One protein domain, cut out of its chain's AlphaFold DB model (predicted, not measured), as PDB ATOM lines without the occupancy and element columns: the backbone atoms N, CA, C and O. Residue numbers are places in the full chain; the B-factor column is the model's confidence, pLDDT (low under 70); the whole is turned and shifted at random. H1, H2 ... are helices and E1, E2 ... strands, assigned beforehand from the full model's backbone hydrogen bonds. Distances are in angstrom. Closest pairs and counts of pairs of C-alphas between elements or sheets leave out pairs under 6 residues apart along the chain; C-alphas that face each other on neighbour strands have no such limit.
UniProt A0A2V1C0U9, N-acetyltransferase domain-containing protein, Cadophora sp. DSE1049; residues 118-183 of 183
ATOM      1  N   ASP A 118     -26.895  46.917 -14.056       96.31
ATOM      2  CA  ASP A 118     -27.115  45.937 -13.004       96.31
ATOM      3  C   ASP A 118     -26.455  46.409 -11.710       96.31
ATOM      4  O   ASP A 118     -25.557  47.254 -11.691       96.31
ATOM      5  N   THR A 119     -26.990  45.939 -10.593       95.88
ATOM      6  CA  THR A 119     -26.479  46.283  -9.273       95.88
ATOM      7  C   THR A 119     -26.843  45.215  -8.254       95.88
ATOM      8  O   THR A 119     -27.659  44.339  -8.534       95.88
ATOM      9  N   LEU A 120     -26.265  45.301  -7.054       95.12
ATOM     10  CA  LEU A 120     -26.627  44.434  -5.934       95.12
ATOM     11  C   LEU A 120     -28.114  44.579  -5.601       95.12
ATOM     12  O   LEU A 120     -28.595  45.688  -5.350       95.12
ATOM     13  N   ALA A 121     -28.820  43.453  -5.570       95.56
ATOM     14  CA  ALA A 121     -30.217  43.406  -5.174       95.56
ATOM     15  C   ALA A 121     -30.374  43.640  -3.663       95.56
ATOM     16  O   ALA A 121     -29.447  43.414  -2.877       95.56
ATOM     17  N   ASN A 122     -31.577  44.030  -3.237       94.19
ATOM     18  CA  ASN A 122     -31.897  44.272  -1.824       94.19
ATOM     19  C   ASN A 122     -31.579  43.073  -0.915       94.19
ATOM     20  O   ASN A 122     -31.109  43.273   0.204       94.19
ATOM     21  N   SER A 123     -31.750  41.839  -1.402       91.12
ATOM     22  CA  SER A 123     -31.412  40.610  -0.666       91.12
ATOM     23  C   SER A 123     -29.940  40.546  -0.240       91.12
ATOM     24  O   SER A 123     -29.631  40.035   0.834       91.12
ATOM     25  N   SER A 124     -29.032  41.117  -1.036       88.75
ATOM     26  CA  SER A 124     -27.591  41.104  -0.755       88.75
ATOM     27  C   SER A 124     -27.172  42.143   0.287       88.75
ATOM     28  O   SER A 124     -26.116  42.005   0.904       88.75
ATOM     29  N   LEU A 125     -27.989  43.177   0.536       85.62
ATOM     30  CA  LEU A 125     -27.687  44.173   1.568       85.62
ATOM     31  C   LEU A 125     -27.689  43.550   2.970       85.62
ATOM     32  O   LEU A 125     -26.885  43.949   3.811       85.62
ATOM     33  N   GLU A 126     -28.548  42.556   3.205       83.31
ATOM     34  CA  GLU A 126     -28.732  41.892   4.502       83.31
ATOM     35  C   GLU A 126     -27.565  40.966   4.898       83.31
ATOM     36  O   GLU A 126     -27.502  40.488   6.033       83.31
ATOM     37  N   MET A 127     -26.593  40.744   4.005       84.25
ATOM     38  CA  MET A 127     -25.412  39.909   4.250       84.25
ATOM     39  C   MET A 127     -24.368  40.627   5.126       84.25
ATOM     40  O   MET A 127     -23.280  40.987   4.681       84.25
ATOM     41  N   LYS A 128     -24.687  40.846   6.405       84.06
ATOM     42  CA  LYS A 128     -23.842  41.588   7.369       84.06
ATOM     43  C   LYS A 128     -22.420  41.043   7.510       84.06
ATOM     44  O   LYS A 128     -21.482  41.823   7.662       84.06
ATOM     45  N   GLU A 129     -22.263  39.722   7.455       87.06
ATOM     46  CA  GLU A 129     -20.957  39.060   7.548       87.06
ATOM     47  C   GLU A 129     -20.034  39.482   6.397       87.06
ATOM     48  O   GLU A 129     -18.884  39.837   6.642       87.06
ATOM     49  N   MET A 130     -20.560  39.559   5.170       88.00
ATOM     50  CA  MET A 130     -19.809  40.019   4.001       88.00
ATOM     51  C   MET A 130     -19.275  41.443   4.208       88.00
ATOM     52  O   MET A 130     -18.083  41.683   4.029       88.00
ATOM     53  N   TRP A 131     -20.135  42.389   4.607       86.88
ATOM     54  CA  TRP A 131     -19.721  43.780   4.834       86.88
ATOM     55  C   TRP A 131     -18.622  43.879   5.897       86.88
ATOM     56  O   TRP A 131     -17.618  44.566   5.688       86.88
ATOM     57  N   SER A 132     -18.770  43.127   6.990       87.81
ATOM     58  CA  SER A 132     -17.768  43.052   8.053       87.81
ATOM     59  C   SER A 132     -16.439  42.474   7.563       87.81
ATOM     60  O   SER A 132     -15.392  43.032   7.884       87.81
ATOM     61  N   GLU A 133     -16.449  41.381   6.791       88.88
ATOM     62  CA  GLU A 133     -15.225  40.769   6.250       88.88
ATOM     63  C   GLU A 133     -14.495  41.699   5.273       88.88
ATOM     64  O   GLU A 133     -13.266  41.703   5.217       88.88
ATOM     65  N   MET A 134     -15.239  42.523   4.533       83.88
ATOM     66  CA  MET A 134     -14.664  43.549   3.662       83.88
ATOM     67  C   MET A 134     -14.117  44.769   4.417       83.88
ATOM     68  O   MET A 134     -13.537  45.660   3.795       83.88
ATOM     69  N   GLY A 135     -14.336  44.857   5.731       84.94
ATOM     70  CA  GLY A 135     -13.972  46.028   6.525       84.94
ATOM     71  C   GLY A 135     -14.830  47.257   6.215       84.94
ATOM     72  O   GLY A 135     -14.350  48.388   6.331       84.94
ATOM     73  N   PHE A 136     -16.082  47.059   5.793       83.62
ATOM     74  CA  PHE A 136     -17.020  48.140   5.508       83.62
ATOM     75  C   PHE A 136     -18.205  48.127   6.470       83.62
ATOM     76  O   PHE A 136     -18.717  47.080   6.858       83.62
ATOM     77  N   GLU A 137     -18.680  49.321   6.817       85.06
ATOM     78  CA  GLU A 137     -19.983  49.461   7.453       85.06
ATOM     79  C   GLU A 137     -21.078  49.069   6.460       85.06
ATOM     80  O   GLU A 137     -21.005  49.400   5.271       85.06
ATOM     81  N   GLN A 138     -22.094  48.364   6.957       85.88
ATOM     82  CA  GLN A 138     -23.264  48.032   6.156       85.88
ATOM     83  C   GLN A 138     -23.930  49.338   5.680       85.88
ATOM     84  O   GLN A 138     -24.228  50.204   6.509       85.88
ATOM     85  N   PRO A 139     -24.189  49.495   4.370       85.38
ATOM     86  CA  PRO A 139     -24.906  50.657   3.861       85.38
ATOM     87  C   PRO A 139     -26.302  50.787   4.483       85.38
ATOM     88  O   PRO A 139     -26.982  49.793   4.730       85.38
ATOM     89  N   SER A 140     -26.765  52.021   4.695       85.31
ATOM     90  CA  SER A 140     -28.104  52.292   5.247       85.31
ATOM     91  C   SER A 140     -29.245  52.095   4.243       85.31
ATOM     92  O   SER A 140     -30.408  52.054   4.636       85.31
ATOM     93  N   PHE A 141     -28.925  51.995   2.954       87.06
ATOM     94  CA  PHE A 141     -29.841  51.644   1.871       87.06
ATOM     95  C   PHE A 141     -29.056  50.937   0.763       87.06
ATOM     96  O   PHE A 141     -27.837  51.096   0.655       87.06
ATOM     97  N   SER A 142     -29.745  50.148  -0.056       91.69
ATOM     98  CA  SER A 142     -29.117  49.395  -1.141       91.69
ATOM     99  C   SER A 142     -28.866  50.273  -2.370       91.69
ATOM    100  O   SER A 142     -29.488  51.322  -2.569       91.69
ATOM    101  N   ASN A 143     -27.995  49.805  -3.262       93.88
ATOM    102  CA  ASN A 143     -27.847  50.435  -4.571       93.88
ATOM    103  C   ASN A 143     -29.147  50.353  -5.382       93.88
ATOM    104  O   ASN A 143     -29.503  51.326  -6.042       93.88
ATOM    105  N   GLN A 144     -29.869  49.229  -5.309       96.75
ATOM    106  CA  GLN A 144     -31.174  49.078  -5.952       96.75
ATOM    107  C   GLN A 144     -32.134  50.197  -5.521       96.75
ATOM    108  O   GLN A 144     -32.622  50.925  -6.383       96.75
ATOM    109  N   ASP A 145     -32.333  50.415  -4.218       96.62
ATOM    110  CA  ASP A 145     -33.217  51.466  -3.697       96.62
ATOM    111  C   ASP A 145     -32.773  52.859  -4.170       96.62
ATOM    112  O   ASP A 145     -33.595  53.731  -4.470       96.62
ATOM    113  N   TRP A 146     -31.459  53.088  -4.248       96.19
ATOM    114  CA  TRP A 146     -30.901  54.343  -4.746       96.19
ATOM    115  C   TRP A 146     -31.246  54.589  -6.218       96.19
ATOM    116  O   TRP A 146     -31.694  55.684  -6.573       96.19
ATOM    117  N   TYR A 147     -31.091  53.578  -7.071       98.00
ATOM    118  CA  TYR A 147     -31.443  53.670  -8.486       98.00
ATOM    119  C   TYR A 147     -32.958  53.752  -8.709       98.00
ATOM    120  O   TYR A 147     -33.399  54.515  -9.574       98.00
ATOM    121  N   GLU A 148     -33.768  53.057  -7.905       98.06
ATOM    122  CA  GLU A 148     -35.233  53.161  -7.948       98.06
ATOM    123  C   GLU A 148     -35.701  54.593  -7.667       98.06
ATOM    124  O   GLU A 148     -36.512  55.142  -8.419       98.06
ATOM    125  N   ARG A 149     -35.109  55.270  -6.672       96.81
ATOM    126  CA  ARG A 149     -35.365  56.699  -6.396       96.81
ATOM    127  C   ARG A 149     -34.983  57.618  -7.557       96.81
ATOM    128  O   ARG A 149     -35.551  58.699  -7.688       96.81
ATOM    129  N   ARG A 150     -34.043  57.200  -8.408       96.69
ATOM    130  CA  ARG A 150     -33.647  57.911  -9.636       96.69
ATOM    131  C   ARG A 150     -34.503  57.549 -10.856       96.69
ATOM    132  O   ARG A 150     -34.259  58.072 -11.946       96.69
ATOM    133  N   GLY A 151     -35.508  56.688 -10.688       98.06
ATOM    134  CA  GLY A 151     -36.465  56.302 -11.724       98.06
ATOM    135  C   GLY A 151     -36.072  55.071 -12.541       98.06
ATOM    136  O   GLY A 151     -36.751  54.765 -13.522       98.06
ATOM    137  N   TYR A 152     -35.006  54.360 -12.162       98.56
ATOM    138  CA  TYR A 152     -34.703  53.054 -12.743       98.56
ATOM    139  C   TYR A 152     -35.675  52.012 -12.197       98.56
ATOM    140  O   TYR A 152     -36.018  52.019 -11.021       98.56
ATOM    141  N   LYS A 153     -36.122  51.098 -13.054       98.38
ATOM    142  CA  LYS A 153     -37.050  50.030 -12.687       98.38
ATOM    143  C   LYS A 153     -36.384  48.673 -12.876       98.38
ATOM    144  O   LYS A 153     -35.778  48.462 -13.933       98.38
ATOM    145  N   PRO A 154     -36.497  47.756 -11.903       97.62
ATOM    146  CA  PRO A 154     -36.004  46.398 -12.060       97.62
ATOM    147  C   PRO A 154     -36.795  45.666 -13.152       97.62
ATOM    148  O   PRO A 154     -38.004  45.855 -13.292       97.62
ATOM    149  N   TRP A 155     -36.116  44.836 -13.940       96.81
ATOM    150  CA  TRP A 155     -36.748  44.026 -14.994       96.81
ATOM    151  C   TRP A 155     -36.251  42.579 -15.038       96.81
ATOM    152  O   TRP A 155     -36.914  41.725 -15.623       96.81
ATOM    153  N   LYS A 156     -35.102  42.291 -14.420       96.19
ATOM    154  CA  LYS A 156     -34.560  40.940 -14.281       96.19
ATOM    155  C   LYS A 156     -33.793  40.836 -12.971       96.19
ATOM    156  O   LYS A 156     -33.125  41.778 -12.562       96.19
ATOM    157  N   PHE A 157     -33.898  39.684 -12.336       96.38
ATOM    158  CA  PHE A 157     -33.169  39.330 -11.128       96.38
ATOM    159  C   PHE A 157     -32.353  38.069 -11.417       96.38
ATOM    160  O   PHE A 157     -32.810  37.210 -12.178       96.38
ATOM    161  N   VAL A 158     -31.135  37.997 -10.885       95.06
ATOM    162  CA  VAL A 158     -30.213  36.883 -11.116       95.06
ATOM    163  C   VAL A 158     -29.481  36.560  -9.817       95.06
ATOM    164  O   VAL A 158     -28.653  37.349  -9.357       95.06
ATOM    165  N   ASP A 159     -29.777  35.385  -9.264       94.25
ATOM    166  CA  ASP A 159     -29.129  34.859  -8.062       94.25
ATOM    167  C   ASP A 159     -27.624  34.691  -8.275       94.25
ATOM    168  O   ASP A 159     -27.188  34.147  -9.295       94.25
ATOM    169  N   GLY A 160     -26.826  35.153  -7.310       91.69
ATOM    170  CA  GLY A 160     -25.372  34.983  -7.329       91.69
ATOM    171  C   GLY A 160     -24.669  35.511  -8.588       91.69
ATOM    172  O   GLY A 160     -23.618  34.997  -8.962       91.69
ATOM    173  N   HIS A 161     -25.232  36.499  -9.288       91.31
ATOM    174  CA  HIS A 161     -24.618  37.049 -10.501       91.31
ATOM    175  C   HIS A 161     -23.284  37.747 -10.218       91.31
ATOM    176  O   HIS A 161     -22.335  37.611 -10.990       91.31
ATOM    177  N   ILE A 162     -23.212  38.485  -9.108       89.81
ATOM    178  CA  ILE A 162     -22.031  39.252  -8.724       89.81
ATOM    179  C   ILE A 162     -21.182  38.379  -7.804       89.81
ATOM    180  O   ILE A 162     -21.589  38.031  -6.700       89.81
ATOM    181  N   GLN A 163     -19.989  38.020  -8.271       90.62
ATOM    182  CA  GLN A 163     -19.038  37.204  -7.521       90.62
ATOM    183  C   GLN A 163     -18.012  38.122  -6.869       90.62
ATOM    184  O   GLN A 163     -17.171  38.709  -7.550       90.62
ATOM    185  N   GLN A 164     -18.092  38.265  -5.550       87.81
ATOM    186  CA  GLN A 164     -17.204  39.146  -4.809       87.81
ATOM    187  C   GLN A 164     -16.255  38.330  -3.942       87.81
ATOM    188  O   GLN A 164     -16.665  37.676  -2.987       87.81
ATOM    189  N   GLU A 165     -14.966  38.383  -4.260       89.62
ATOM    190  CA  GLU A 165     -13.946  37.709  -3.465       89.62
ATOM    191  C   GLU A 165     -13.498  38.591  -2.297       89.62
ATOM    192  O   GLU A 165     -13.215  39.781  -2.466       89.62
ATOM    193  N   VAL A 166     -13.444  38.007  -1.101       87.62
ATOM    194  CA  VAL A 166     -12.948  38.633   0.126       87.62
ATOM    195  C   VAL A 166     -12.132  37.590   0.877       87.62
ATOM    196  O   VAL A 166     -12.653  36.539   1.234       87.62
ATOM    197  N   ASN A 167     -10.842  37.851   1.103       86.69
ATOM    198  CA  ASN A 167      -9.941  36.942   1.830       86.69
ATOM    199  C   ASN A 167      -9.958  35.482   1.311       86.69
ATOM    200  O   ASN A 167      -9.876  34.540   2.097       86.69
ATOM    201  N   GLY A 168     -10.093  35.282  -0.008       87.81
ATOM    202  CA  GLY A 168     -10.162  33.958  -0.646       87.81
ATOM    203  C   GLY A 168     -11.525  33.254  -0.560       87.81
ATOM    204  O   GLY A 168     -11.680  32.157  -1.095       87.81
ATOM    205  N   LYS A 169     -12.525  33.866   0.086       90.81
ATOM    206  CA  LYS A 169     -13.927  33.429   0.084       90.81
ATOM    207  C   LYS A 169     -14.679  34.171  -1.014       90.81
ATOM    208  O   LYS A 169     -14.612  35.396  -1.097       90.81
ATOM    209  N   ILE A 170     -15.410  33.432  -1.842       92.50
ATOM    210  CA  ILE A 170     -16.277  34.010  -2.867       92.50
ATOM    211  C   ILE A 170     -17.680  34.167  -2.286       92.50
ATOM    212  O   ILE A 170     -18.293  33.197  -1.840       92.50
ATOM    213  N   TRP A 171     -18.178  35.396  -2.312       90.81
ATOM    214  CA  TRP A 171     -19.535  35.753  -1.941       90.81
ATOM    215  C   TRP A 171     -20.400  35.842  -3.207       90.81
ATOM    216  O   TRP A 171     -20.165  36.736  -4.027       90.81
ATOM    217  N   PRO A 172     -21.369  34.927  -3.403       92.88
ATOM    218  CA  PRO A 172     -22.315  35.005  -4.508       92.88
ATOM    219  C   PRO A 172     -23.430  35.985  -4.140       92.88
ATOM    220  O   PRO A 172     -24.285  35.687  -3.308       92.88
ATOM    221  N   LEU A 173     -23.408  37.162  -4.751       93.00
ATOM    222  CA  LEU A 173     -24.360  38.231  -4.487       93.00
ATOM    223  C   LEU A 173     -25.391  38.311  -5.604       93.00
ATOM    224  O   LEU A 173     -25.063  38.278  -6.795       93.00
ATOM    225  N   ASP A 174     -26.646  38.440  -5.205       95.19
ATOM    226  CA  ASP A 174     -27.760  38.568  -6.128       95.19
ATOM    227  C   ASP A 174     -27.702  39.923  -6.823       95.19
ATOM    228  O   ASP A 174     -27.503  40.965  -6.186       95.19
ATOM    229  N   ALA A 175     -27.926  39.919  -8.134       95.38
ATOM    230  CA  ALA A 175     -28.026  41.141  -8.911       95.38
ATOM    231  C   ALA A 175     -29.453  41.398  -9.372       95.38
ATOM    232  O   ALA A 175     -30.199  40.491  -9.751       95.38
ATOM    233  N   VAL A 176     -29.796  42.678  -9.426       97.06
ATOM    234  CA  VAL A 176     -30.972  43.174 -10.119       97.06
ATOM    235  C   VAL A 176     -30.537  44.015 -11.308       97.06
ATOM    236  O   VAL A 176     -29.697  44.905 -11.209       97.06
ATOM    237  N   PHE A 177     -31.133  43.720 -12.451       97.69
ATOM    238  CA  PHE A 177     -30.959  44.448 -13.690       97.69
ATOM    239  C   PHE A 177     -32.079  45.468 -13.796       97.69
ATOM    240  O   PHE A 177     -33.259  45.140 -13.627       97.69
ATOM    241  N   MET A 178     -31.716  46.704 -14.106       98.44
ATOM    242  CA  MET A 178     -32.621  47.841 -14.074       98.44
ATOM    243  C   MET A 178     -32.557  48.642 -15.373       98.44
ATOM    244  O   MET A 178     -31.542  48.639 -16.069       98.44
ATOM    245  N   LYS A 179     -33.659  49.315 -15.717       98.12
ATOM    246  CA  LYS A 179     -33.768  50.198 -16.887       98.12
ATOM    247  C   LYS A 179     -34.492  51.492 -16.542       98.12
ATOM    248  O   LYS A 179     -35.421  51.488 -15.737       98.12
ATOM    249  N   LYS A 180     -34.111  52.579 -17.202       98.50
ATOM    250  CA  LYS A 180     -34.783  53.880 -17.148       98.50
ATOM    251  C   LYS A 180     -34.980  54.404 -18.565       98.50
ATOM    252  O   LYS A 180     -34.029  54.441 -19.344       98.50
ATOM    253  N   THR A 181     -36.196  54.832 -18.885       98.12
ATOM    254  CA  THR A 181     -36.450  55.651 -20.077       98.12
ATOM    255  C   THR A 181     -35.939  57.063 -19.809       98.12
ATOM    256  O   THR A 181     -36.299  57.653 -18.789       98.12
ATOM    257  N   VAL A 182     -35.086  57.582 -20.691       97.00
ATOM    258  CA  VAL A 182     -34.418  58.888 -20.529       97.00
ATOM    259  C   VAL A 182     -34.822  59.921 -21.585       97.00
ATOM    260  O   VAL A 182     -34.588  61.106 -21.367       97.00
ATOM    261  N   ALA A 183     -35.473  59.495 -22.672       89.12
ATOM    262  CA  ALA A 183     -36.029  60.347 -23.725       89.12
ATOM    263  C   ALA A 183     -37.456  59.924 -24.091       89.12
ATOM    264  O   ALA A 183     -37.762  58.711 -23.963       89.12
TER     265      ALA A 183
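AT A GLANCE: This is residues 118 to 183 of the 183 residues of the protein "N-acetyltransferase domain-containing protein" of Cadophora sp. DSE1049 (UniProt A0A2V1C0U9). A long hairpin of two strands, E2 and E3, runs the length of an elongated domain; the short strand E1 pairs with E3 on its other side. The short helices H1 and H3 pack on one face of this sheet, and H2 only grazes it. The printed part has 66 residues, in the order E1 H1 H2 H3 E2 E3; the sheet runs E1 E3 E2, antiparallel, and the class is mixed, helices and strands. It is only just compact, close to loose, with a radius of gyration of the C-alphas of 12.8 A and spans of 43 by 22 by 16 A.

IN THESE COORDINATES: Find C-alpha 118 at (-27.115, 45.937, -13.004), where E1, residues 118 to 120, begins. Next come H1, residues 122 to 125, H2, residues 128 to 133, and H3, residues 143 to 149, 10.0 A long. E2, residues 153 to 166, spans 29.6 A and bends by 84 degrees at residue 156. E3, residues 169 to 181, spans 37.5 A and ends at C-alpha 181, (-36.450, 55.651, -20.077).

HOW THE PARTS SIT: Look first at E1 beside E3: N 119 and O 176 are 3.0 A apart, within hydrogen-bond range. In the hairpin of E2 and E3, N 175 and O 158 are within range at 2.9 A. H3 is on the sheet at a height of 8.6 A, over E3 and along the strands, at 10 degrees on the local plane; the closest C-alphas of H3 and E3 are Gln 144 and Val 176, 7.2 A apart. H1, on the same face, only just touches H3, with 3 pairs of C-alphas within 8 A, the closest being Asn 122 and Gln 144 at 6.4 A. H2 grazes the sheet with residues 130 to 133 and is apart from H3. In H2 and H3 every O i to N i+4 pair is within hydrogen-bond range; H1 is too short for such a pair.

THE WHOLE: The C-alphas farthest apart are those of Gly 168 and Ala 183, 43.6 A. The printed part has no cut, no link is long, and no printed residue has a pLDDT under 70.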